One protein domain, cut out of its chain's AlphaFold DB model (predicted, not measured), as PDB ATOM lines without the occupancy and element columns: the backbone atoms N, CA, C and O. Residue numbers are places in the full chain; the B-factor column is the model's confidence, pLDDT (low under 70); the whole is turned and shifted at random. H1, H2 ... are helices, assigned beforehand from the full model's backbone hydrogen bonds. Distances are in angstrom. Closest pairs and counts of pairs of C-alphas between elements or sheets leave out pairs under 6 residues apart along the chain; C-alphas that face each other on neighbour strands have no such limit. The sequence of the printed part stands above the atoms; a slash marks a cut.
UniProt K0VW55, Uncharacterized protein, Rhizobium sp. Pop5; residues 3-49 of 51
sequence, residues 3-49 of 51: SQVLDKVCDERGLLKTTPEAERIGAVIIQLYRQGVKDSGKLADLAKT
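AT A GLANCE: This is residues 3 to 49 of the 51 residues of an uncharacterized protein of Rhizobium sp. Pop5 (UniProt K0VW55). One long helix, H2, spans the length of a small three-helix body, and two shorter helices, H1 and H3, pack on one side of it, H1 nearer its first residues and H3 nearer its last. The packing is mostly crossed, the helices meeting at steep tilts. The printed part has 47 residues with three named helices, H1, H2, H3 in chain order, and no named strand: all helix. It is compact, with a radius of gyration of the C-alphas of 9.6 A, and only just elongated, spanning 27 by 18 by 16 A.

IN THESE COORDINATES: H2, residues 20 to 34, is 21.4 A long, from C-alpha 20 at (157.596, 181.383, 157.564). H1, residues 3 to 13, is 15.3 A long, from C-alpha 3 at (167.187, 174.264, 167.817). H3, residues 40 to 47, measures 10.5 A and ends with C-alpha 47 at (155.761, 178.433, 171.809).

HOW THE PARTS SIT: H2 touches H1, closest at the C-alphas of Gly 26 and Leu 6, 6.0 A, at a steep tilt of 47 degrees, opposite ways. H2 touches H3, closest at the C-alphas of Ile 29 and Ala 47, 6.1 A, at a steep tilt of 57 degrees, opposite ways. H1 touches H3, closest at the C-alphas of Val 5 and Ala 44, 5.7 A, at 50 degrees, steep, the same way. In H1, H2 and H3 every O i to N i+4 pair is within hydrogen-bond range.

THE WHOLE: The C-alphas farthest apart, of Gly 14 and Gly 36, are 27.6 A apart. The printed part has no cut. The link H1 to H2 is short, H2 to H3 tight. No printed residue is under pLDDT 70.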
ATOM      1  N   SER A   3     167.493 174.997 169.050       93.12
ATOM      2  CA  SER A   3     167.187 174.264 167.817       93.12
ATOM      3  C   SER A   3     166.354 173.008 168.079       93.12
ATOM      4  O   SER A   3     165.344 172.816 167.430       93.12
ATOM      5  N   GLN A   4     166.689 172.210 169.094       95.19
ATOM      6  CA  GLN A   4     165.921 171.005 169.446       95.19
ATOM      7  C   GLN A   4     164.503 171.326 169.941       95.19
ATOM      8  O   GLN A   4     163.598 170.513 169.786       95.19
ATOM      9  N   VAL A   5     164.304 172.504 170.541       95.56
ATOM     10  CA  VAL A   5     162.970 172.973 170.941       95.56
ATOM     11  C   VAL A   5     162.146 173.314 169.704       95.56
ATOM     12  O   VAL A   5     161.005 172.877 169.602       95.56
ATOM     13  N   LEU A   6     162.729 174.053 168.755       95.38
ATOM     14  CA  LEU A   6     162.078 174.373 167.485       95.38
ATOM     15  C   LEU A   6     161.741 173.100 166.701       95.38
ATOM     16  O   LEU A   6     160.617 172.963 166.236       95.38
ATOM     17  N   ASP A   7     162.681 172.159 166.621       95.88
ATOM     18  CA  ASP A   7     162.508 170.874 165.938       95.88
ATOM     19  C   ASP A   7     161.300 170.121 166.490       95.88
ATOM     20  O   ASP A   7     160.397 169.773 165.738       95.88
ATOM     21  N   LYS A   8     161.225 169.985 167.818       95.00
ATOM     22  CA  LYS A   8     160.098 169.335 168.489       95.00
ATOM     23  C   LYS A   8     158.761 170.009 168.167       95.00
ATOM     24  O   LYS A   8     157.784 169.323 167.888       95.00
ATOM     25  N   VAL A   9     158.697 171.341 168.224       94.12
ATOM     26  CA  VAL A   9     157.450 172.074 167.946       94.12
ATOM     27  C   VAL A   9     157.043 171.935 166.477       94.12
ATOM     28  O   VAL A   9     155.861 171.750 166.196       94.12
ATOM     29  N   CYS A  10     158.000 171.999 165.548       94.75
ATOM     30  CA  CYS A  10     157.745 171.813 164.123       94.75
ATOM     31  C   CYS A  10     157.258 170.393 163.810       94.75
ATOM     32  O   CYS A  10     156.253 170.253 163.117       94.75
ATOM     33  N   ASP A  11     157.908 169.365 164.361       94.88
ATOM     34  CA  ASP A  11     157.535 167.961 164.151       94.88
ATOM     35  C   ASP A  11     156.117 167.680 164.664       94.88
ATOM     36  O   ASP A  11     155.300 167.093 163.956       94.88
ATOM     37  N   GLU A  12     155.783 168.167 165.863       93.25
ATOM     38  CA  GLU A  12     154.443 168.007 166.442       93.25
ATOM     39  C   GLU A  12     153.349 168.740 165.647       93.25
ATOM     40  O   GLU A  12     152.189 168.329 165.674       93.25
ATOM     41  N   ARG A  13     153.702 169.817 164.936       90.31
ATOM     42  CA  ARG A  13     152.778 170.594 164.095       90.31
ATOM     43  C   ARG A  13     152.799 170.191 162.617       90.31
ATOM     44  O   ARG A  13     152.050 170.763 161.832       90.31
ATOM     45  N   GLY A  14     153.643 169.237 162.219       94.19
ATOM     46  CA  GLY A  14     153.824 168.862 160.812       94.19
ATOM     47  C   GLY A  14     154.399 169.988 159.942       94.19
ATOM     48  O   GLY A  14     154.125 170.045 158.744       94.19
ATOM     49  N   LEU A  15     155.172 170.904 160.533       92.94
ATOM     50  CA  LEU A  15     155.755 172.056 159.846       92.94
ATOM     51  C   LEU A  15     157.170 171.751 159.355       92.94
ATOM     52  O   LEU A  15     158.010 171.225 160.083       92.94
ATOM     53  N   LEU A  16     157.482 172.189 158.135       93.19
ATOM     54  CA  LEU A  16     158.868 172.247 157.678       93.19
ATOM     55  C   LEU A  16     159.566 173.464 158.295       93.19
ATOM     56  O   LEU A  16     159.003 174.559 158.356       93.19
ATOM     57  N   LYS A  17     160.836 173.301 158.680       87.62
ATOM     58  CA  LYS A  17     161.650 174.373 159.289       87.62
ATOM     59  C   LYS A  17     161.888 175.578 158.373       87.62
ATOM     60  O   LYS A  17     162.264 176.637 158.851       87.62
ATOM     61  N   THR A  18     161.692 175.406 157.069       90.25
ATOM     62  CA  THR A  18     161.842 176.452 156.047       90.25
ATOM     63  C   THR A  18     160.579 177.287 155.856       90.25
ATOM     64  O   THR A  18     160.562 178.192 155.026       90.25
ATOM     65  N   THR A  19     159.496 176.975 156.573       94.06
ATOM     66  CA  THR A  19     158.262 177.755 156.477       94.06
ATOM     67  C   THR A  19     158.384 179.073 157.246       94.06
ATOM     68  O   THR A  19     158.991 179.105 158.320       94.06
ATOM     69  N   PRO A  20     157.709 180.146 156.789       94.38
ATOM     70  CA  PRO A  20     157.596 181.383 157.564       94.38
ATOM     71  C   PRO A  20     156.987 181.170 158.957       94.38
ATOM     72  O   PRO A  20     157.206 181.956 159.874       94.38
ATOM     73  N   GLU A  21     156.193 180.112 159.132       93.31
ATOM     74  CA  GLU A  21     155.632 179.748 160.430       93.31
ATOM     75  C   GLU A  21     156.697 179.217 161.393       93.31
ATOM     76  O   GLU A  21     156.767 179.679 162.532       93.31
ATOM     77  N   ALA A  22     157.587 178.336 160.929       94.12
ATOM     78  CA  ALA A  22     158.721 177.869 161.721       94.12
ATOM     79  C   ALA A  22     159.671 179.016 162.111       94.12
ATOM     80  O   ALA A  22     160.155 179.054 163.244       94.12
ATOM     81  N   GLU A  23     159.888 179.994 161.225       94.56
ATOM     82  CA  GLU A  23     160.668 181.198 161.545       94.56
ATOM     83  C   GLU A  23     160.031 182.010 162.683       94.56
ATOM     84  O   GLU A  23     160.720 182.407 163.630       94.56
ATOM     85  N   ARG A  24     158.703 182.205 162.640       94.25
ATOM     86  CA  ARG A  24     157.957 182.878 163.718       94.25
ATOM     87  C   ARG A  24     158.068 182.122 165.042       94.25
ATOM     88  O   ARG A  24     158.348 182.744 166.065       94.25
ATOM     89  N   ILE A  25     157.914 180.797 165.028       94.94
ATOM     90  CA  ILE A  25     158.074 179.946 166.221       94.94
ATOM     91  C   ILE A  25     159.490 180.091 166.795       94.94
ATOM     92  O   ILE A  25     159.657 180.288 168.001       94.94
ATOM     93  N   GLY A  26     160.515 180.061 165.941       94.88
ATOM     94  CA  GLY A  26     161.906 180.257 166.348       94.88
ATOM     95  C   GLY A  26     162.133 181.605 167.038       94.88
ATOM     96  O   GLY A  26     162.785 181.663 168.085       94.88
ATOM     97  N   ALA A  27     161.542 182.680 166.510       95.88
ATOM     98  CA  ALA A  27     161.606 184.004 167.125       95.88
ATOM     99  C   ALA A  27     160.960 184.031 168.524       95.88
ATOM    100  O   ALA A  27     161.562 184.571 169.459       95.88
ATOM    101  N   VAL A  28     159.794 183.395 168.695       95.38
ATOM    102  CA  VAL A  28     159.111 183.272 169.997       95.38
ATOM    103  C   VAL A  28     159.971 182.494 170.999       95.38
ATOM    104  O   VAL A  28     160.189 182.962 172.117       95.38
ATOM    105  N   ILE A  29     160.542 181.353 170.598       96.38
ATOM    106  CA  ILE A  29     161.430 180.544 171.455       96.38
ATOM    107  C   ILE A  29     162.635 181.371 171.936       96.38
ATOM    108  O   ILE A  29     162.981 181.338 173.120       96.38
ATOM    109  N   ILE A  30     163.263 182.148 171.045       96.69
ATOM    110  CA  ILE A  30     164.395 183.023 171.394       96.69
ATOM    111  C   ILE A  30     163.969 184.102 172.397       96.69
ATOM    112  O   ILE A  30     164.703 184.376 173.352       96.69
ATOM    113  N   GLN A  31     162.801 184.719 172.204       96.06
ATOM    114  CA  GLN A  31     162.278 185.736 173.118       96.06
ATOM    115  C   GLN A  31     162.017 185.161 174.515       96.06
ATOM    116  O   GLN A  31     162.510 185.718 175.497       96.06
ATOM    117  N   LEU A  32     161.337 184.018 174.613       95.06
ATOM    118  CA  LEU A  32     161.064 183.348 175.889       95.06
ATOM    119  C   LEU A  32     162.358 182.957 176.621       95.06
ATOM    120  O   LEU A  32     162.492 183.153 177.832       95.06
ATOM    121  N   TYR A  33     163.363 182.479 175.882       96.50
ATOM    122  CA  TYR A  33     164.668 182.163 176.459       96.50
ATOM    123  C   TYR A  33     165.371 183.399 177.038       96.50
ATOM    124  O   TYR A  33     165.996 183.326 178.107       96.50
ATOM    125  N   ARG A  34     165.262 184.543 176.349       96.62
ATOM    126  CA  ARG A  34     165.786 185.840 176.812       96.62
ATOM    127  C   ARG A  34     165.035 186.369 178.035       96.62
ATOM    128  O   ARG A  34     165.667 186.979 178.886       96.62
ATOM    129  N   GLN A  35     163.743 186.071 178.164       95.44
ATOM    130  CA  GLN A  35     162.926 186.398 179.343       95.44
ATOM    131  C   GLN A  35     163.216 185.504 180.560       95.44
ATOM    132  O   GLN A  35     162.682 185.739 181.638       95.44
ATOM    133  N   GLY A  36     164.075 184.490 180.412       96.12
ATOM    134  CA  GLY A  36     164.521 183.645 181.519       96.12
ATOM    135  C   GLY A  36     163.915 182.244 181.536       96.12
ATOM    136  O   GLY A  36     164.263 181.459 182.415       96.12
ATOM    137  N   VAL A  37     163.087 181.870 180.555       95.88
ATOM    138  CA  VAL A  37     162.605 180.487 180.432       95.88
ATOM    139  C   VAL A  37     163.746 179.608 179.914       95.88
ATOM    140  O   VAL A  37     164.077 179.620 178.731       95.88
ATOM    141  N   LYS A  38     164.405 178.872 180.815       93.50
ATOM    142  CA  LYS A  38     165.552 178.005 180.474       93.50
ATOM    143  C   LYS A  38     165.169 176.550 180.226       93.50
ATOM    144  O   LYS A  38     165.925 175.824 179.586       93.50
ATOM    145  N   ASP A  39     164.008 176.136 180.719       96.31
ATOM    146  CA  ASP A  39     163.520 174.779 180.524       96.31
ATOM    147  C   ASP A  39     163.021 174.580 179.087       96.31
ATOM    148  O   ASP A  39     162.181 175.329 178.589       96.31
ATOM    149  N   SER A  40     163.556 173.560 178.418       93.56
ATOM    150  CA  SER A  40     163.259 173.283 177.008       93.56
ATOM    151  C   SER A  40     161.832 172.770 176.792       93.56
ATOM    152  O   SER A  40     161.249 173.051 175.748       93.56
ATOM    153  N   GLY A  41     161.252 172.062 177.771       94.56
ATOM    154  CA  GLY A  41     159.857 171.619 177.723       94.56
ATOM    155  C   GLY A  41     158.901 172.804 177.804       94.56
ATOM    156  O   GLY A  41     158.083 172.996 176.910       94.56
ATOM    157  N   LYS A  42     159.106 173.678 178.796       95.00
ATOM    158  CA  LYS A  42     158.337 174.921 178.953       95.00
ATOM    159  C   LYS A  42     158.445 175.830 177.733       95.00
ATOM    160  O   LYS A  42     157.445 176.421 177.343       95.00
ATOM    161  N   LEU A  43     159.625 175.945 177.119       96.06
ATOM    162  CA  LEU A  43     159.778 176.710 175.878       96.06
ATOM    163  C   LEU A  43     158.915 176.143 174.747       96.06
ATOM    164  O   LEU A  43     158.275 176.919 174.043       96.06
ATOM    165  N   ALA A  44     158.880 174.816 174.585       94.44
ATOM    166  CA  ALA A  44     158.054 174.175 173.566       94.44
ATOM    167  C   ALA A  44     156.560 174.413 173.828       94.44
ATOM    168  O   ALA A  44     155.838 174.806 172.917       94.44
ATOM    169  N   ASP A  45     156.101 174.223 175.065       94.44
ATOM    170  CA  ASP A  45     154.683 174.362 175.419       94.44
ATOM    171  C   ASP A  45     154.194 175.810 175.280       94.44
ATOM    172  O   ASP A  45     153.123 176.067 174.723       94.44
ATOM    173  N   LEU A  46     155.016 176.776 175.698       93.56
ATOM    174  CA  LEU A  46     154.715 178.192 175.508       93.56
ATOM    175  C   LEU A  46     154.712 178.565 174.023       93.56
ATOM    176  O   LEU A  46     153.762 179.191 173.564       93.56
ATOM    177  N   ALA A  47     155.710 178.139 173.242       91.19
ATOM    178  CA  ALA A  47     155.761 178.433 171.809       91.19
ATOM    179  C   ALA A  47     154.552 177.863 171.043       91.19
ATOM    180  O   ALA A  47     154.041 178.523 170.141       91.19
ATOM    181  N   LYS A  48     154.035 176.693 171.447       88.06
ATOM    182  CA  LYS A  48     152.803 176.097 170.897       88.06
ATOM    183  C   LYS A  48     151.525 176.859 171.257       88.06
ATOM    184  O   LYS A  48     150.486 176.555 170.692       88.06
ATOM    185  N   THR A  49     151.556 177.781 172.210       87.31
ATOM    186  CA  THR A  49     150.357 178.540 172.605       87.31
ATOM    187  C   THR A  49     150.256 179.872 171.850       87.31
ATOM    188  O   THR A  49     149.198 180.488 171.814       87.31
TER     189      THR A  49